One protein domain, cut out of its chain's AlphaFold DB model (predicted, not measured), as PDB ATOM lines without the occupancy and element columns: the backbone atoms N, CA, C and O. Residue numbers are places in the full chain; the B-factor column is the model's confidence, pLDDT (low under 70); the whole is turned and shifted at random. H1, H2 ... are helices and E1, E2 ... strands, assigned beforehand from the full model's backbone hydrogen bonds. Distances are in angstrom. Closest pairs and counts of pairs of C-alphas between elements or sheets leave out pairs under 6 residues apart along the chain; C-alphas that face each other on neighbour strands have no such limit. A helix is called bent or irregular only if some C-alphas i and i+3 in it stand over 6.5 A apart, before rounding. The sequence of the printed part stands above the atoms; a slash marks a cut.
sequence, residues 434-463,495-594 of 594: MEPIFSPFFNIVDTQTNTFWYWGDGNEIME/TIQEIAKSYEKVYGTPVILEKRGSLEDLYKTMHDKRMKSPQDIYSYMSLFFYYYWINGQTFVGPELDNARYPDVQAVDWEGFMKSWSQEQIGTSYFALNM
ATOM      1  N   MET A 434     -39.627 -11.418 -44.367       96.44
ATOM      2  CA  MET A 434     -39.993 -11.764 -42.986       96.44
ATOM      3  C   MET A 434     -40.319 -10.526 -42.140       96.44
ATOM      4  O   MET A 434     -41.228 -10.558 -41.322       96.44
ATOM      5  N   GLU A 435     -39.632  -9.407 -42.360       93.62
ATOM      6  CA  GLU A 435     -39.738  -8.191 -41.543       93.62
ATOM      7  C   GLU A 435     -41.153  -7.578 -41.472       93.62
ATOM      8  O   GLU A 435     -41.575  -7.179 -40.385       93.62
ATOM      9  N   PRO A 436     -41.925  -7.476 -42.577       91.31
ATOM     10  CA  PRO A 436     -43.262  -6.894 -42.550       91.31
ATOM     11  C   PRO A 436     -44.255  -7.583 -41.609       91.31
ATOM     12  O   PRO A 436     -45.198  -6.913 -41.190       91.31
ATOM     13  N   ILE A 437     -44.066  -8.860 -41.246       92.50
ATOM     14  CA  ILE A 437     -44.998  -9.578 -40.355       92.50
ATOM     15  C   ILE A 437     -45.096  -8.913 -38.970       92.50
ATOM     16  O   ILE A 437     -46.172  -8.872 -38.378       92.50
ATOM     17  N   PHE A 438     -43.988  -8.326 -38.500       92.44
ATOM     18  CA  PHE A 438     -43.885  -7.615 -37.221       92.44
ATOM     19  C   PHE A 438     -44.203  -6.123 -37.350       92.44
ATOM     20  O   PHE A 438     -44.162  -5.389 -36.365       92.44
ATOM     21  N   SER A 439     -44.504  -5.651 -38.562       87.94
ATOM     22  CA  SER A 439     -44.857  -4.256 -38.789       87.94
ATOM     23  C   SER A 439     -46.341  -4.000 -38.483       87.94
ATOM     24  O   SER A 439     -47.202  -4.812 -38.846       87.94
ATOM     25  N   PRO A 440     -46.688  -2.812 -37.953       86.75
ATOM     26  CA  PRO A 440     -48.085  -2.416 -37.763       86.75
ATOM     27  C   PRO A 440     -48.915  -2.394 -39.059       86.75
ATOM     28  O   PRO A 440     -50.138  -2.459 -39.008       86.75
ATOM     29  N   PHE A 441     -48.268  -2.303 -40.228       86.88
ATOM     30  CA  PHE A 441     -48.942  -2.234 -41.526       86.88
ATOM     31  C   PHE A 441     -49.661  -3.542 -41.899       86.88
ATOM     32  O   PHE A 441     -50.794  -3.512 -42.382       86.88
ATOM     33  N   PHE A 442     -49.020  -4.692 -41.670       87.62
ATOM     34  CA  PHE A 442     -49.649  -5.996 -41.907       87.62
ATOM     35  C   PHE A 442     -50.604  -6.387 -40.784       87.62
ATOM     36  O   PHE A 442     -51.557  -7.128 -41.025       87.62
ATOM     37  N   ASN A 443     -50.377  -5.855 -39.578       90.00
ATOM     38  CA  ASN A 443     -51.225  -6.082 -38.414       90.00
ATOM     39  C   ASN A 443     -51.440  -7.586 -38.140       90.00
ATOM     40  O   ASN A 443     -52.565  -8.027 -37.874       90.00
ATOM     41  N   ILE A 444     -50.359  -8.363 -38.296       95.38
ATOM     42  CA  ILE A 444     -50.287  -9.806 -38.019       95.38
ATOM     43  C   ILE A 444     -49.776 -10.025 -36.595       95.38
ATOM     44  O   ILE A 444     -50.344 -10.839 -35.877       95.38
ATOM     45  N   VAL A 445     -48.762  -9.267 -36.170       95.81
ATOM     46  CA  VAL A 445     -48.207  -9.330 -34.813       95.81
ATOM     47  C   VAL A 445     -48.284  -7.961 -34.147       95.81
ATOM     48  O   VAL A 445     -47.868  -6.962 -34.733       95.81
ATOM     49  N   ASP A 446     -48.764  -7.925 -32.906       95.12
ATOM     50  CA  ASP A 446     -48.540  -6.818 -31.978       95.12
ATOM     51  C   ASP A 446     -47.459  -7.210 -30.973       95.12
ATOM     52  O   ASP A 446     -47.670  -8.026 -30.073       95.12
ATOM     53  N   THR A 447     -46.281  -6.613 -31.133       91.56
ATOM     54  CA  THR A 447     -45.104  -6.906 -30.311       91.56
ATOM     55  C   THR A 447     -45.190  -6.318 -28.903       91.56
ATOM     56  O   THR A 447     -44.375  -6.675 -28.062       91.56
ATOM     57  N   GLN A 448     -46.139  -5.416 -28.616       92.19
ATOM     58  CA  GLN A 448     -46.330  -4.878 -27.263       92.19
ATOM     59  C   GLN A 448     -47.113  -5.849 -26.382       92.19
ATOM     60  O   GLN A 448     -46.819  -5.997 -25.198       92.19
ATOM     61  N   THR A 449     -48.107  -6.515 -26.970       94.81
ATOM     62  CA  THR A 449     -48.954  -7.496 -26.280       94.81
ATOM     63  C   THR A 449     -48.536  -8.943 -26.551       94.81
ATOM     64  O   THR A 449     -49.087  -9.854 -25.940       94.81
ATOM     65  N   ASN A 450     -47.558  -9.159 -27.440       95.75
ATOM     66  CA  ASN A 450     -47.174 -10.465 -27.983       95.75
ATOM     67  C   ASN A 450     -48.378 -11.223 -28.576       95.75
ATOM     68  O   ASN A 450     -48.491 -12.441 -28.430       95.75
ATOM     69  N   THR A 451     -49.286 -10.500 -29.240       97.69
ATOM     70  CA  THR A 451     -50.486 -11.076 -29.863       97.69
ATOM     71  C   THR A 451     -50.243 -11.344 -31.341       97.69
ATOM     72  O   THR A 451     -49.841 -10.454 -32.088       97.69
ATOM     73  N   PHE A 452     -50.508 -12.573 -31.770       98.00
ATOM     74  CA  PHE A 452     -50.383 -13.049 -33.140       98.00
ATOM     75  C   PHE A 452     -51.781 -13.329 -33.690       98.00
ATOM     76  O   PHE A 452     -52.464 -14.272 -33.279       98.00
ATOM     77  N   TRP A 453     -52.208 -12.507 -34.642       97.75
ATOM     78  CA  TRP A 453     -53.487 -12.646 -35.320       97.75
ATOM     79  C   TRP A 453     -53.362 -13.444 -36.608       97.75
ATOM     80  O   TRP A 453     -52.519 -13.159 -37.464       97.75
ATOM     81  N   TYR A 454     -54.279 -14.386 -36.806       97.44
ATOM     82  CA  TYR A 454     -54.273 -15.222 -37.999       97.44
ATOM     83  C   TYR A 454     -55.650 -15.454 -38.605       97.44
ATOM     84  O   TYR A 454     -56.683 -15.330 -37.945       97.44
ATOM     85  N   TRP A 455     -55.643 -15.781 -39.893       97.62
ATOM     86  CA  TRP A 455     -56.806 -16.237 -40.645       97.62
ATOM     87  C   TRP A 455     -56.603 -17.699 -41.032       97.62
ATOM     88  O   TRP A 455     -55.468 -18.127 -41.215       97.62
ATOM     89  N   GLY A 456     -57.696 -18.442 -41.173       97.06
ATOM     90  CA  GLY A 456     -57.641 -19.881 -41.411       97.06
ATOM     91  C   GLY A 456     -57.513 -20.676 -40.113       97.06
ATOM     92  O   GLY A 456     -58.023 -20.266 -39.068       97.06
ATOM     93  N   ASP A 457     -56.884 -21.839 -40.175       95.94
ATOM     94  CA  ASP A 457     -56.757 -22.766 -39.044       95.94
ATOM     95  C   ASP A 457     -55.435 -22.612 -38.284       95.94
ATOM     96  O   ASP A 457     -55.223 -23.245 -37.249       95.94
ATOM     97  N   GLY A 458     -54.559 -21.727 -38.760       95.56
ATOM     98  CA  GLY A 458     -53.236 -21.478 -38.198       95.56
ATOM     99  C   GLY A 458     -52.195 -22.511 -38.634       95.56
ATOM    100  O   GLY A 458     -51.062 -22.454 -38.164       95.56
ATOM    101  N   ASN A 459     -52.574 -23.427 -39.530       96.75
ATOM    102  CA  ASN A 459     -51.706 -24.437 -40.140       96.75
ATOM    103  C   ASN A 459     -51.287 -24.053 -41.567       96.75
ATOM    104  O   ASN A 459     -50.598 -24.811 -42.250       96.75
ATOM    105  N   GLU A 460     -51.730 -22.892 -42.044       97.25
ATOM    106  CA  GLU A 460     -51.335 -22.352 -43.328       97.25
ATOM    107  C   GLU A 460     -49.852 -21.982 -43.302       97.25
ATOM    108  O   GLU A 460     -49.351 -21.367 -42.358       97.25
ATOM    109  N   ILE A 461     -49.144 -22.375 -44.356       96.44
ATOM    110  CA  ILE A 461     -47.704 -22.178 -44.456       96.44
ATOM    111  C   ILE A 461     -47.386 -20.749 -44.898       96.44
ATOM    112  O   ILE A 461     -47.974 -20.226 -45.841       96.44
ATOM    113  N   MET A 462     -46.379 -20.164 -44.256       96.25
ATOM    114  CA  MET A 462     -45.735 -18.914 -44.632       96.25
ATOM    115  C   MET A 462     -44.287 -19.194 -45.035       96.25
ATOM    116  O   MET A 462     -43.432 -19.537 -44.211       96.25
ATOM    117  N   GLU A 463     -44.011 -19.045 -46.328       97.62
ATOM    118  CA  GLU A 463     -42.650 -19.032 -46.864       97.62
ATOM    119  C   GLU A 463     -42.097 -17.615 -46.792       97.62
ATOM    120  O   GLU A 463     -42.743 -16.670 -47.256       97.62
ATOM    121  N   THR A 495     -45.717 -22.436 -40.252       98.06
ATOM    122  CA  THR A 495     -47.073 -21.972 -39.945       98.06
ATOM    123  C   THR A 495     -47.045 -20.822 -38.940       98.06
ATOM    124  O   THR A 495     -46.074 -20.660 -38.201       98.06
ATOM    125  N   ILE A 496     -48.122 -20.038 -38.833       97.62
ATOM    126  CA  ILE A 496     -48.191 -18.965 -37.823       97.62
ATOM    127  C   ILE A 496     -48.063 -19.504 -36.387       97.62
ATOM    128  O   ILE A 496     -47.480 -18.842 -35.529       97.62
ATOM    129  N   GLN A 497     -48.538 -20.728 -36.131       97.94
ATOM    130  CA  GLN A 497     -48.376 -21.400 -34.841       97.94
ATOM    131  C   GLN A 497     -46.911 -21.751 -34.553       97.94
ATOM    132  O   GLN A 497     -46.449 -21.611 -33.423       97.94
ATOM    133  N   GLU A 498     -46.164 -22.209 -35.557       98.44
ATOM    134  CA  GLU A 498     -44.730 -22.483 -35.424       98.44
ATOM    135  C   GLU A 498     -43.922 -21.194 -35.273       98.44
ATOM    136  O   GLU A 498     -43.023 -21.142 -34.439       98.44
ATOM    137  N   ILE A 499     -44.280 -20.131 -36.001       98.06
ATOM    138  CA  ILE A 499     -43.671 -18.801 -35.845       98.06
ATOM    139  C   ILE A 499     -43.895 -18.284 -34.414       98.06
ATOM    140  O   ILE A 499     -42.945 -17.832 -33.779       98.06
ATOM    141  N   ALA A 500     -45.111 -18.399 -33.873       98.00
ATOM    142  CA  ALA A 500     -45.406 -18.037 -32.486       98.00
ATOM    143  C   ALA A 500     -44.562 -18.845 -31.484       98.00
ATOM    144  O   ALA A 500     -43.948 -18.264 -30.594       98.00
ATOM    145  N   LYS A 501     -44.438 -20.167 -31.670       98.19
ATOM    146  CA  LYS A 501     -43.577 -21.018 -30.825       98.19
ATOM    147  C   LYS A 501     -42.104 -20.610 -30.892       98.19
ATOM    148  O   LYS A 501     -41.424 -20.598 -29.866       98.19
ATOM    149  N   SER A 502     -41.601 -20.268 -32.077       98.19
ATOM    150  CA  SER A 502     -40.242 -19.739 -32.240       98.19
ATOM    151  C   SER A 502     -40.070 -18.419 -31.489       98.19
ATOM    152  O   SER A 502     -39.055 -18.235 -30.821       98.19
ATOM    153  N   TYR A 503     -41.074 -17.539 -31.515       97.75
ATOM    154  CA  TYR A 503     -41.058 -16.278 -30.772       97.75
ATOM    155  C   TYR A 503     -40.986 -16.513 -29.257       97.75
ATOM    156  O   TYR A 503     -40.110 -15.958 -28.592       97.75
ATOM    157  N   GLU A 504     -41.835 -17.396 -28.718       97.94
ATOM    158  CA  GLU A 504     -41.806 -17.768 -27.295       97.94
ATOM    159  C   GLU A 504     -40.451 -18.354 -26.889       97.94
ATOM    160  O   GLU A 504     -39.902 -18.015 -25.842       97.94
ATOM    161  N   LYS A 505     -39.876 -19.209 -27.741       98.06
ATOM    162  CA  LYS A 505     -38.577 -19.840 -27.504       98.06
ATOM    163  C   LYS A 505     -37.423 -18.838 -27.513       98.06
ATOM    164  O   LYS A 505     -36.510 -18.971 -26.701       98.06
ATOM    165  N   VAL A 506     -37.427 -17.875 -28.436       98.06
ATOM    166  CA  VAL A 506     -36.346 -16.887 -28.572       98.06
ATOM    167  C   VAL A 506     -36.398 -15.851 -27.454       98.06
ATOM    168  O   VAL A 506     -35.355 -15.514 -26.898       98.06
ATOM    169  N   TYR A 507     -37.591 -15.370 -27.102       97.25
ATOM    170  CA  TYR A 507     -37.747 -14.258 -26.162       97.25
ATOM    171  C   TYR A 507     -38.156 -14.675 -24.750       97.25
ATOM    172  O   TYR A 507     -38.153 -13.848 -23.844       97.25
ATOM    173  N   GLY A 508     -38.514 -15.942 -24.529       96.44
ATOM    174  CA  GLY A 508     -38.944 -16.436 -23.219       96.44
ATOM    175  C   GLY A 508     -40.244 -15.800 -22.719       96.44
ATOM    176  O   GLY A 508     -40.495 -15.791 -21.515       96.44
ATOM    177  N   THR A 509     -41.059 -15.245 -23.621       94.25
ATOM    178  CA  THR A 509     -42.332 -14.590 -23.296       94.25
ATOM    179  C   THR A 509     -43.490 -15.328 -23.960       94.25
ATOM    180  O   THR A 509     -43.348 -15.723 -25.115       94.25
ATOM    181  N   PRO A 510     -44.617 -15.541 -23.258       95.81
ATOM    182  CA  PRO A 510     -45.764 -16.235 -23.829       95.81
ATOM    183  C   PRO A 510     -46.418 -15.402 -24.936       95.81
ATOM    184  O   PRO A 510     -46.463 -14.171 -24.853       95.81
ATOM    185  N   VAL A 511     -46.960 -16.090 -25.939       97.56
ATOM    186  CA  VAL A 511     -47.675 -15.493 -27.072       97.56
ATOM    187  C   VAL A 511     -49.174 -15.762 -26.968       97.56
ATOM    188  O   VAL A 511     -49.612 -16.849 -26.593       97.56
ATOM    189  N   ILE A 512     -49.981 -14.771 -27.350       98.12
ATOM    190  CA  ILE A 512     -51.431 -14.916 -27.504       98.12
ATOM    191  C   ILE A 512     -51.732 -15.167 -28.983       98.12
ATOM    192  O   ILE A 512     -51.384 -14.354 -29.832       98.12
ATOM    193  N   LEU A 513     -52.396 -16.279 -29.306       97.94
ATOM    194  CA  LEU A 513     -52.849 -16.588 -30.666       97.94
ATOM    195  C   LEU A 513     -54.345 -16.296 -30.814       97.94
ATOM    196  O   LEU A 513     -55.168 -16.920 -30.146       97.94
ATOM    197  N   GLU A 514     -54.705 -15.406 -31.738       98.19
ATOM    198  CA  GLU A 514     -56.093 -14.999 -31.976       98.19
ATOM    199  C   GLU A 514     -56.523 -15.236 -33.431       98.19
ATOM    200  O   GLU A 514     -56.010 -14.624 -34.373       98.19
ATOM    201  N   LYS A 515     -57.522 -16.104 -33.620       98.00
ATOM    202  CA  LYS A 515     -58.140 -16.354 -34.929       98.00
ATOM    203  C   LYS A 515     -59.102 -15.218 -35.279       98.00
ATOM    204  O   LYS A 515     -60.068 -14.982 -34.560       98.00
ATOM    205  N   ARG A 516     -58.880 -14.554 -36.416       97.00
ATOM    206  CA  ARG A 516     -59.759 -13.497 -36.954       97.00
ATOM    207  C   ARG A 516     -60.912 -14.033 -37.804       97.00
ATOM    208  O   ARG A 516     -61.929 -13.361 -37.937       97.00
ATOM    209  N   GLY A 517     -60.762 -15.229 -38.362       97.81
ATOM    210  CA  GLY A 517     -61.763 -15.876 -39.210       97.81
ATOM    211  C   GLY A 517     -61.147 -16.972 -40.072       97.81
ATOM    212  O   GLY A 517     -59.974 -17.307 -39.916       97.81
ATOM    213  N   SER A 518     -61.933 -17.544 -40.977       98.31
ATOM    214  CA  SER A 518     -61.460 -18.487 -42.000       98.31
ATOM    215  C   SER A 518     -60.739 -17.775 -43.159       98.31
ATOM    216  O   SER A 518     -60.797 -16.549 -43.280       98.31
ATOM    217  N   LEU A 519     -60.078 -18.529 -44.047       97.50
ATOM    218  CA  LEU A 519     -59.537 -17.971 -45.299       97.50
ATOM    219  C   LEU A 519     -60.635 -17.378 -46.195       97.50
ATOM    220  O   LEU A 519     -60.413 -16.363 -46.850       97.50
ATOM    221  N   GLU A 520     -61.830 -17.968 -46.180       98.19
ATOM    222  CA  GLU A 520     -62.998 -17.454 -46.901       98.19
ATOM    223  C   GLU A 520     -63.452 -16.095 -46.334       98.19
ATOM    224  O   GLU A 520     -63.784 -15.178 -47.088       98.19
ATOM    225  N   ASP A 521     -63.412 -15.929 -45.007       98.44
ATOM    226  CA  ASP A 521     -63.718 -14.648 -44.359       98.44
ATOM    227  C   ASP A 521     -62.676 -13.581 -44.710       98.44
ATOM    228  O   ASP A 521     -63.040 -12.429 -44.956       98.44
ATOM    229  N   LEU A 522     -61.392 -13.955 -44.797       98.19
ATOM    230  CA  LEU A 522     -60.330 -13.062 -45.271       98.19
ATOM    231  C   LEU A 522     -60.576 -12.635 -46.726       98.19
ATOM    232  O   LEU A 522     -60.525 -11.439 -47.022       98.19
ATOM    233  N   TYR A 523     -60.894 -13.586 -47.611       98.31
ATOM    234  CA  TYR A 523     -61.194 -13.318 -49.020       98.31
ATOM    235  C   TYR A 523     -62.373 -12.345 -49.172       98.31
ATOM    236  O   TYR A 523     -62.273 -11.328 -49.863       98.31
ATOM    237  N   LYS A 524     -63.477 -12.589 -48.459       98.31
ATOM    238  CA  LYS A 524     -64.629 -11.672 -48.441       98.31
ATOM    239  C   LYS A 524     -64.242 -10.300 -47.900       98.31
ATOM    240  O   LYS A 524     -64.509  -9.289 -48.540       98.31
ATOM    241  N   THR A 525     -63.543 -10.257 -46.767       97.62
ATOM    242  CA  THR A 525     -63.147  -9.005 -46.105       97.62
ATOM    243  C   THR A 525     -62.262  -8.135 -46.996       97.62
ATOM    244  O   THR A 525     -62.475  -6.920 -47.071       97.62
ATOM    245  N   MET A 526     -61.273  -8.723 -47.678       96.62
ATOM    246  CA  MET A 526     -60.368  -7.962 -48.545       96.62
ATOM    247  C   MET A 526     -61.109  -7.378 -49.756       96.62
ATOM    248  O   MET A 526     -60.915  -6.204 -50.084       96.62
ATOM    249  N   HIS A 527     -62.013  -8.146 -50.375       97.88
ATOM    250  CA  HIS A 527     -62.812  -7.677 -51.508       97.88
ATOM    251  C   HIS A 527     -63.862  -6.644 -51.092       97.88
ATOM    252  O   HIS A 527     -63.986  -5.617 -51.758       97.88
ATOM    253  N   ASP A 528     -64.544  -6.835 -49.964       97.81
ATOM    254  CA  ASP A 528     -65.511  -5.873 -49.433       97.81
ATOM    255  C   ASP A 528     -64.866  -4.521 -49.127       97.81
ATOM    256  O   ASP A 528     -65.425  -3.473 -49.459       97.81
ATOM    257  N   LYS A 529     -63.673  -4.519 -48.518       96.62
ATOM    258  CA  LYS A 529     -62.932  -3.278 -48.254       96.62
ATOM    259  C   LYS A 529     -62.518  -2.581 -49.549       96.62
ATOM    260  O   LYS A 529     -62.726  -1.374 -49.666       96.62
ATOM    261  N   ARG A 530     -62.014  -3.333 -50.536       96.38
ATOM    262  CA  ARG A 530     -61.680  -2.792 -51.861       96.38
ATOM    263  C   ARG A 530     -62.905  -2.218 -52.573       96.38
ATOM    264  O   ARG A 530     -62.801  -1.162 -53.179       96.38
ATOM    265  N   MET A 531     -64.063  -2.875 -52.499       97.00
ATOM    266  CA  MET A 531     -65.299  -2.383 -53.122       97.00
ATOM    267  C   MET A 531     -65.831  -1.114 -52.448       97.00
ATOM    268  O   MET A 531     -66.299  -0.213 -53.138       97.00
ATOM    269  N   LYS A 532     -65.749  -1.025 -51.113       96.94
ATOM    270  CA  LYS A 532     -66.223   0.140 -50.348       96.94
ATOM    271  C   LYS A 532     -65.336   1.371 -50.534       96.94
ATOM    272  O   LYS A 532     -65.862   2.473 -50.661       96.94
ATOM    273  N   SER A 533     -64.018   1.180 -50.570       94.38
ATOM    274  CA  SER A 533     -63.042   2.273 -50.636       94.38
ATOM    275  C   SER A 533     -61.925   1.978 -51.647       94.38
ATOM    276  O   SER A 533     -60.763   1.887 -51.259       94.38
ATOM    277  N   PRO A 534     -62.224   1.858 -52.955       92.62
ATOM    278  CA  PRO A 534     -61.256   1.403 -53.964       92.62
ATOM    279  C   PRO A 534     -60.055   2.335 -54.157       92.62
ATOM    280  O   PRO A 534     -59.032   1.914 -54.684       92.62
ATOM    281  N   GLN A 535     -60.174   3.601 -53.752       93.00
ATOM    282  CA  GLN A 535     -59.084   4.578 -53.814       93.00
ATOM    283  C   GLN A 535     -58.175   4.528 -52.574       93.00
ATOM    284  O   GLN A 535     -57.033   4.976 -52.630       93.00
ATOM    285  N   ASP A 536     -58.650   3.962 -51.460       92.50
ATOM    286  CA  ASP A 536     -57.886   3.825 -50.215       92.50
ATOM    287  C   ASP A 536     -57.128   2.491 -50.191       92.50
ATOM    288  O   ASP A 536     -57.383   1.601 -49.375       92.50
ATOM    289  N   ILE A 537     -56.205   2.349 -51.144       91.19
ATOM    290  CA  ILE A 537     -55.439   1.120 -51.391       91.19
ATOM    291  C   ILE A 537     -54.779   0.593 -50.110       91.19
ATOM    292  O   ILE A 537     -54.830  -0.606 -49.824       91.19
ATOM    293  N   TYR A 538     -54.190   1.480 -49.304       89.81
ATOM    294  CA  TYR A 538     -53.453   1.105 -48.096       89.81
ATOM    295  C   TYR A 538     -54.330   0.451 -47.019       89.81
ATOM    296  O   TYR A 538     -53.810  -0.325 -46.221       89.81
ATOM    297  N   SER A 539     -55.645   0.695 -47.019       91.44
ATOM    298  CA  SER A 539     -56.573   0.117 -46.035       91.44
ATOM    299  C   SER A 539     -56.878  -1.373 -46.236       91.44
ATOM    300  O   SER A 539     -57.372  -2.027 -45.311       91.44
ATOM    301  N   TYR A 540     -56.624  -1.913 -47.434       94.69
ATOM    302  CA  TYR A 540     -56.943  -3.304 -47.780       94.69
ATOM    303  C   TYR A 540     -55.795  -4.067 -48.442       94.69
ATOM    304  O   TYR A 540     -55.833  -5.296 -48.477       94.69
ATOM    305  N   MET A 541     -54.768  -3.384 -48.952       94.88
ATOM    306  CA  MET A 541     -53.650  -4.008 -49.667       94.88
ATOM    307  C   MET A 541     -52.948  -5.103 -48.849       94.88
ATOM    308  O   MET A 541     -52.628  -6.158 -49.398       94.88
ATOM    309  N   SER A 542     -52.738  -4.896 -47.546       94.75
ATOM    310  CA  SER A 542     -52.100  -5.897 -46.678       94.75
ATOM    311  C   SER A 542     -52.912  -7.190 -46.557       94.75
ATOM    312  O   SER A 542     -52.321  -8.260 -46.442       94.75
ATOM    313  N   LEU A 543     -54.245  -7.126 -46.666       96.69
ATOM    314  CA  LEU A 543     -55.112  -8.309 -46.640       96.69
ATOM    315  C   LEU A 543     -54.962  -9.154 -47.906       96.69
ATOM    316  O   LEU A 543     -54.923 -10.376 -47.807       96.69
ATOM    317  N   PHE A 544     -54.823  -8.512 -49.072       97.56
ATOM    318  CA  PHE A 544     -54.521  -9.216 -50.322       97.56
ATOM    319  C   PHE A 544     -53.162  -9.911 -50.230       97.56
ATOM    320  O   PHE A 544     -53.066 -11.100 -50.523       97.56
ATOM    321  N   PHE A 545     -52.125  -9.206 -49.766       96.38
ATOM    322  CA  PHE A 545     -50.823  -9.837 -49.547       96.38
ATOM    323  C   PHE A 545     -50.917 -11.014 -48.580       96.38
ATOM    324  O   PHE A 545     -50.402 -12.076 -48.904       96.38
ATOM    325  N   TYR A 546     -51.595 -10.856 -47.439       96.25
ATOM    326  CA  TYR A 546     -51.745 -11.941 -46.473       96.25
ATOM    327  C   TYR A 546     -52.461 -13.140 -47.108       96.25
ATOM    328  O   TYR A 546     -51.919 -14.239 -47.091       96.25
ATOM    329  N   TYR A 547     -53.612 -12.931 -47.753       97.88
ATOM    330  CA  TYR A 547     -54.382 -14.012 -48.370       97.88
ATOM    331  C   TYR A 547     -53.546 -14.831 -49.359       97.88
ATOM    332  O   TYR A 547     -53.438 -16.045 -49.204       97.88
ATOM    333  N   TYR A 548     -52.901 -14.183 -50.334       97.75
ATOM    334  CA  TYR A 548     -52.112 -14.905 -51.340       97.75
ATOM    335  C   TYR A 548     -50.811 -15.485 -50.794       97.75
ATOM    336  O   TYR A 548     -50.302 -16.441 -51.372       97.75
ATOM    337  N   TRP A 549     -50.292 -14.956 -49.685       96.38
ATOM    338  CA  TRP A 549     -49.130 -15.528 -49.012       96.38
ATOM    339  C   TRP A 549     -49.458 -16.885 -48.382       96.38
ATOM    340  O   TRP A 549     -48.630 -17.785 -48.446       96.38
ATOM    341  N   ILE A 550     -50.663 -17.060 -47.826       96.31
ATOM    342  CA  ILE A 550     -51.003 -18.259 -47.039       96.31
ATOM    343  C   ILE A 550     -51.983 -19.226 -47.713       96.31
ATOM    344  O   ILE A 550     -52.113 -20.363 -47.271       96.31
ATOM    345  N   ASN A 551     -52.652 -18.828 -48.800       96.88
ATOM    346  CA  ASN A 551     -53.652 -19.668 -49.477       96.88
ATOM    347  C   ASN A 551     -53.066 -20.844 -50.288       96.88
ATOM    348  O   ASN A 551     -53.815 -21.598 -50.906       96.88
ATOM    349  N   GLY A 552     -51.738 -20.978 -50.338       95.75
ATOM    350  CA  GLY A 552     -51.033 -22.038 -51.058       95.75
ATOM    351  C   GLY A 552     -50.856 -21.829 -52.562       95.75
ATOM    352  O   GLY A 552     -50.071 -22.551 -53.174       95.75
ATOM    353  N   GLN A 553     -51.506 -20.832 -53.169       97.19
ATOM    354  CA  GLN A 553     -51.406 -20.581 -54.610       97.19
ATOM    355  C   GLN A 553     -50.012 -20.089 -55.011       97.19
ATOM    356  O   GLN A 553     -49.502 -20.492 -56.052       97.19
ATOM    357  N   THR A 554     -49.393 -19.225 -54.203       97.19
ATOM    358  CA  THR A 554     -48.161 -18.505 -54.582       97.19
ATOM    359  C   THR A 554     -46.901 -18.996 -53.866       97.19
ATOM    360  O   THR A 554     -45.877 -18.309 -53.871       97.19
ATOM    361  N   PHE A 555     -46.950 -20.195 -53.271       96.69
ATOM    362  CA  PHE A 555     -45.758 -20.823 -52.699       96.69
ATOM    363  C   PHE A 555     -44.660 -20.938 -53.756       96.69
ATOM    364  O   PHE A 555     -44.905 -21.336 -54.893       96.69
ATOM    365  N   VAL A 556     -43.452 -20.566 -53.372       95.00
ATOM    366  CA  VAL A 556     -42.240 -20.630 -54.177       95.00
ATOM    367  C   VAL A 556     -41.710 -22.064 -54.202       95.00
ATOM    368  O   VAL A 556     -41.327 -22.551 -55.268       95.00
ATOM    369  N   GLY A 557     -41.750 -22.759 -53.059       87.94
ATOM    370  CA  GLY A 557     -41.349 -24.161 -52.936       87.94
ATOM    371  C   GLY A 557     -42.312 -25.157 -53.611       87.94
ATOM    372  O   GLY A 557     -43.353 -24.772 -54.152       87.94
ATOM    373  N   PRO A 558     -42.000 -26.469 -53.580       86.94
ATOM    374  CA  PRO A 558     -40.906 -27.100 -52.827       86.94
ATOM    375  C   PRO A 558     -39.553 -27.131 -53.557       86.94
ATOM    376  O   PRO A 558     -38.534 -27.370 -52.916       86.94
ATOM    377  N   GLU A 559     -39.529 -26.905 -54.870       93.00
ATOM    378  CA  GLU A 559     -38.296 -26.866 -55.665       93.00
ATOM    379  C   GLU A 559     -37.644 -25.487 -55.539       93.00
ATOM    380  O   GLU A 559     -38.198 -24.487 -56.001       93.00
ATOM    381  N   LEU A 560     -36.489 -25.447 -54.875       96.62
ATOM    382  CA  LEU A 560     -35.768 -24.223 -54.537       96.62
ATOM    383  C   LEU A 560     -34.344 -24.244 -55.096       96.62
ATOM    384  O   LEU A 560     -33.696 -25.289 -55.152       96.62
ATOM    385  N   ASP A 561     -33.828 -23.061 -55.406       98.12
ATOM    386  CA  ASP A 561     -32.479 -22.826 -55.913       98.12
ATOM    387  C   ASP A 561     -31.463 -22.524 -54.800       98.12
ATOM    388  O   ASP A 561     -30.302 -22.254 -55.098       98.12
ATOM    389  N   ASN A 562     -31.843 -22.581 -53.514       97.38
ATOM    390  CA  ASN A 562     -30.941 -22.297 -52.384       97.38
ATOM    391  C   ASN A 562     -29.588 -23.031 -52.504       97.38
ATOM    392  O   ASN A 562     -28.537 -22.437 -52.273       97.38
ATOM    393  N   ALA A 563     -29.610 -24.303 -52.919       96.31
ATOM    394  CA  ALA A 563     -28.414 -25.137 -53.060       96.31
ATOM    395  C   ALA A 563     -27.465 -24.687 -54.188       96.31
ATOM    396  O   ALA A 563     -26.298 -25.073 -54.184       96.31
ATOM    397  N   ARG A 564     -27.935 -23.856 -55.131       97.12
ATOM    398  CA  ARG A 564     -27.098 -23.254 -56.178       97.12
ATOM    399  C   ARG A 564     -26.082 -22.267 -55.594       97.12
ATOM    400  O   ARG A 564     -25.004 -22.112 -56.160       97.12
ATOM    401  N   TYR A 565     -26.395 -21.640 -54.456       97.06
ATOM    402  CA  TYR A 565     -25.533 -20.661 -53.784       97.06
ATOM    403  C   TYR A 565     -25.331 -21.023 -52.301       97.06
ATOM    404  O   TYR A 565     -25.845 -20.331 -51.420       97.06
ATOM    405  N   PRO A 566     -24.567 -22.093 -52.004       93.62
ATOM    406  CA  PRO A 566     -24.448 -22.651 -50.653       93.62
ATOM    407  C   PRO A 566     -23.754 -21.722 -49.645       93.62
ATOM    408  O   PRO A 566     -23.920 -21.898 -48.440       93.62
ATOM    409  N   ASP A 567     -23.008 -20.717 -50.115       90.69
ATOM    410  CA  ASP A 567     -22.385 -19.700 -49.255       90.69
ATOM    411  C   ASP A 567     -23.419 -18.807 -48.553       90.69
ATOM    412  O   ASP A 567     -23.119 -18.177 -47.539       90.69
ATOM    413  N   VAL A 568     -24.628 -18.703 -49.112       94.94
ATOM    414  CA  VAL A 568     -25.714 -17.932 -48.509       94.94
ATOM    415  C   VAL A 568     -26.463 -18.841 -47.545       94.94
ATOM    416  O   VAL A 568     -27.347 -19.607 -47.930       94.94
ATOM    417  N   GLN A 569     -26.100 -18.736 -46.272       93.19
ATOM    418  CA  GLN A 569     -26.798 -19.396 -45.173       93.19
ATOM    419  C   GLN A 569     -28.001 -18.550 -44.757       93.19
ATOM    420  O   GLN A 569     -27.912 -17.741 -43.835       93.19
ATOM    421  N   ALA A 570     -29.104 -18.700 -45.489       94.69
ATOM    422  CA  ALA A 570     -30.339 -18.003 -45.164       94.69
ATOM    423  C   ALA A 570     -30.893 -18.472 -43.816       94.69
ATOM    424  O   ALA A 570     -30.878 -19.668 -43.513       94.69
ATOM    425  N   VAL A 571     -31.380 -17.527 -43.015       96.56
ATOM    426  CA  VAL A 571     -31.991 -17.848 -41.723       96.56
ATOM    427  C   VAL A 571     -33.467 -18.201 -41.887       96.56
ATOM    428  O   VAL A 571     -34.172 -17.656 -42.742       96.56
ATOM    429  N   ASP A 572     -33.943 -19.100 -41.030       97.06
ATOM    430  CA  ASP A 572     -35.366 -19.382 -40.876       97.06
ATOM    431  C   ASP A 572     -36.047 -18.332 -39.972       97.06
ATOM    432  O   ASP A 572     -35.440 -17.344 -39.556       97.06
ATOM    433  N   TRP A 573     -37.329 -18.533 -39.654       97.56
ATOM    434  CA  TRP A 573     -38.087 -17.612 -38.801       97.56
ATOM    435  C   TRP A 573     -37.495 -17.465 -37.389       97.56
ATOM    436  O   TRP A 573     -37.499 -16.362 -36.843       97.56
ATOM    437  N   GLU A 574     -36.962 -18.543 -36.798       97.88
ATOM    438  CA  GLU A 574     -36.324 -18.496 -35.474       97.88
ATOM    439  C   GLU A 574     -34.986 -17.748 -35.541       97.88
ATOM    440  O   GLU A 574     -34.699 -16.899 -34.695       97.88
ATOM    441  N   GLY A 575     -34.168 -18.033 -36.557       97.31
ATOM    442  CA  GLY A 575     -32.905 -17.348 -36.817       97.31
ATOM    443  C   GLY A 575     -33.102 -15.859 -37.103       97.31
ATOM    444  O   GLY A 575     -32.349 -15.036 -36.582       97.31
ATOM    445  N   PHE A 576     -34.161 -15.497 -37.835       96.44
ATOM    446  CA  PHE A 576     -34.565 -14.106 -38.004       96.44
ATOM    447  C   PHE A 576     -34.876 -13.458 -36.652       96.44
ATOM    448  O   PHE A 576     -34.278 -12.437 -36.331       96.44
ATOM    449  N   MET A 577     -35.728 -14.052 -35.812       96.12
ATOM    450  CA  MET A 577     -36.034 -13.488 -34.488       96.12
ATOM    451  C   MET A 577     -34.779 -13.343 -33.614       96.12
ATOM    452  O   MET A 577     -34.586 -12.307 -32.989       96.12
ATOM    453  N   LYS A 578     -33.859 -14.318 -33.629       96.56
ATOM    454  CA  LYS A 578     -32.580 -14.246 -32.890       96.56
ATOM    455  C   LYS A 578     -31.694 -13.069 -33.295       96.56
ATOM    456  O   LYS A 578     -30.849 -12.656 -32.505       96.56
ATOM    457  N   SER A 579     -31.868 -12.540 -34.506       93.00
ATOM    458  CA  SER A 579     -31.130 -11.367 -34.981       93.00
ATOM    459  C   SER A 579     -31.643 -10.030 -34.432       93.00
ATOM    460  O   SER A 579     -30.992  -9.004 -34.623       93.00
ATOM    461  N   TRP A 580     -32.773 -10.034 -33.718       94.00
ATOM    462  CA  TRP A 580     -33.409  -8.845 -33.155       94.00
ATOM    463  C   TRP A 580     -33.659  -9.016 -31.662       94.00
ATOM    464  O   TRP A 580     -34.090 -10.077 -31.212       94.00
ATOM    465  N   SER A 581     -33.471  -7.945 -30.886       94.00
ATOM    466  CA  SER A 581     -34.036  -7.909 -29.535       94.00
ATOM    467  C   SER A 581     -35.566  -7.853 -29.609       94.00
ATOM    468  O   SER A 581     -36.132  -7.382 -30.604       94.00
ATOM    469  N   GLN A 582     -36.241  -8.299 -28.548       93.50
ATOM    470  CA  GLN A 582     -37.705  -8.273 -28.482       93.50
ATOM    471  C   GLN A 582     -38.255  -6.849 -28.658       93.50
ATOM    472  O   GLN A 582     -39.259  -6.639 -29.329       93.50
ATOM    473  N   GLU A 583     -37.566  -5.848 -28.109       91.06
ATOM    474  CA  GLU A 583     -37.967  -4.442 -28.199       91.06
ATOM    475  C   GLU A 583     -37.793  -3.870 -29.613       91.06
ATOM    476  O   GLU A 583     -38.450  -2.894 -29.977       91.06
ATOM    477  N   GLN A 584     -36.903  -4.455 -30.417       91.81
ATOM    478  CA  GLN A 584     -36.540  -3.940 -31.736       91.81
ATOM    479  C   GLN A 584     -37.250  -4.655 -32.887       91.81
ATOM    480  O   GLN A 584     -37.406  -4.048 -33.951       91.81
ATOM    481  N   ILE A 585     -37.722  -5.896 -32.703       92.19
ATOM    482  CA  ILE A 585     -38.286  -6.707 -33.796       92.19
ATOM    483  C   ILE A 585     -39.482  -6.036 -34.493       92.19
ATOM    484  O   ILE A 585     -39.567  -6.076 -35.721       92.19
ATOM    485  N   GLY A 586     -40.332  -5.307 -33.756       89.81
ATOM    486  CA  GLY A 586     -41.450  -4.534 -34.325       89.81
ATOM    487  C   GLY A 586     -41.019  -3.384 -35.251       89.81
ATOM    488  O   GLY A 586     -41.801  -2.885 -36.058       89.81
ATOM    489  N   THR A 587     -39.747  -2.977 -35.179       88.94
ATOM    490  CA  THR A 587     -39.145  -1.940 -36.034       88.94
ATOM    491  C   THR A 587     -38.215  -2.496 -37.115       88.94
ATOM    492  O   THR A 587     -37.723  -1.725 -37.943       88.94
ATOM    493  N   SER A 588     -38.018  -3.820 -37.171       89.31
ATOM    494  CA  SER A 588     -37.142  -4.499 -38.144       89.31
ATOM    495  C   SER A 588     -37.458  -4.116 -39.597       89.31
ATOM    496  O   SER A 588     -36.561  -3.884 -40.409       89.31
ATOM    497  N   TYR A 589     -38.741  -3.915 -39.917       84.75
ATOM    498  CA  TYR A 589     -39.184  -3.466 -41.237       84.75
ATOM    499  C   TYR A 589     -38.620  -2.099 -41.656       84.75
ATOM    500  O   TYR A 589     -38.411  -1.860 -42.846       84.75
ATOM    501  N   PHE A 590     -38.325  -1.201 -40.718       81.50
ATOM    502  CA  PHE A 590     -37.765   0.123 -41.019       81.50
ATOM    503  C   PHE A 590     -36.237   0.143 -40.986       81.50
ATOM    504  O   PHE A 590     -35.615   1.036 -41.564       81.50
ATOM    505  N   ALA A 591     -35.628  -0.848 -40.343       75.25
ATOM    506  CA  ALA A 591     -34.192  -0.920 -40.190       75.25
ATOM    507  C   ALA A 591     -33.484  -1.291 -41.502       75.25
ATOM    508  O   ALA A 591     -33.987  -2.052 -42.333       75.25
ATOM    509  N   LEU A 592     -32.293  -0.719 -41.675       61.66
ATOM    510  CA  LEU A 592     -31.362  -0.992 -42.771       61.66
ATOM    511  C   LEU A 592     -30.199  -1.904 -42.345       61.66
ATOM    512  O   LEU A 592     -29.334  -2.121 -43.176       61.66
ATOM    513  N   ASN A 593     -30.193  -2.398 -41.100       49.19
ATOM    514  CA  ASN A 593     -29.167  -3.241 -40.454       49.19
ATOM    515  C   ASN A 593     -29.850  -4.540 -39.943       49.19
ATOM    516  O   ASN A 593     -31.077  -4.551 -39.884       49.19
ATOM    517  N   MET A 594     -29.222  -5.677 -39.611       34.91
ATOM    518  CA  MET A 594     -27.858  -6.015 -39.149       34.91
ATOM    519  C   MET A 594     -26.676  -5.347 -39.834       34.91
ATOM    520  O   MET A 594     -26.662  -5.325 -41.090       34.91
TER     521      MET A 594
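This is residues 434 to 463 and 495 to 594 of the 594 residues of the protein "NAD(P)-binding protein" of Aspergillus welwitschiae (UniProt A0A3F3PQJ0). A small two-stranded sheet, E1 beside E3, links two helix pairs: the hairpin of H3 and H4 at one end, and H2 with H5, side by side, at the other, where H2 also packs on E1. From H4 the chain swings out in a wide loop, residues 551 to 572, before it folds back into H5, and residues 563 to 569 of that loop stick out. The 130 printed residues hold six named helices and three named strands, in the order H1 E1 E2 H2 E3 H3 H4 H5 H6; E1 and E3 are parallel. The class is mixed, helices and strands, with 64 residues, under half, in named elements. The whole is compact, with a radius of gyration of the C-alphas of 15.7 A and spans of 46 by 37 by 30 A.

H1 is residues 435 to 438, beginning at C-alpha 435 (-39.738, -8.191, -41.543); it is neither bent nor irregular, but only just: C-alphas 435 and 438 are 6.0 A apart. E1 is residues 451 to 455, 13.5 A long, and E2 residues 461 to 463. H2 is residues 496 to 507, 16.3 A, and E3 residues 512 to 517, 15.6 A. H3, residues 519 to 532, is 20.0 A long and begins at (-59.537, -17.971, -45.299). H4 is residues 541 to 550, 14.7 A, H5 residues 573 to 578, and H6 residues 582 to 585, ending at C-alpha 585 (-38.286, -6.707, -33.796).

E1 and E3 are parallel neighbours at 26 degrees, with N 452 and O 512 2.8 A apart and N 514 and O 452 2.9 A apart, both within hydrogen-bond range. Residues 445 to 446 pair antiparallel with 451 to 452 of E1. The closest C-alphas of E1 and H2 are those of Phe 452 and Ala 500, 7.1 A apart. H2 and H5 touch, with the C-alphas of Ser 502 and Glu 574 closest at 5.2 A, at a shallow tilt of 16 degrees, the same way. H3 and H4 form a helical hairpin and touch, with the C-alphas of Met 526 and Leu 543 closest at 5.6 A, at a shallow tilt of 21 degrees, opposite ways. E2 pairs with no named strand; its closest C-alpha to H4 is that of Ile 461, 5.7 A from that of Ile 550. H1 and H6 are close but not clearly touching, with the C-alphas of Phe 438 and Ile 585 closest at 6.6 A. Every O i to N i+4 pair is within hydrogen-bond range in H2, H3, H4 and H5; H1 and H6 are too short for such a pair.

The C-alphas of Lys 532 and Asp 567 are the two farthest apart, at 48.1 A. Residues 464 to 494 are not printed, and C-alphas 463 and 495 are 8.7 A apart across this cut. The links H1 to E1 and H4 to H5 are long. The mean pLDDT of the printed part is 94.0; residues 592 to 594 are under 70.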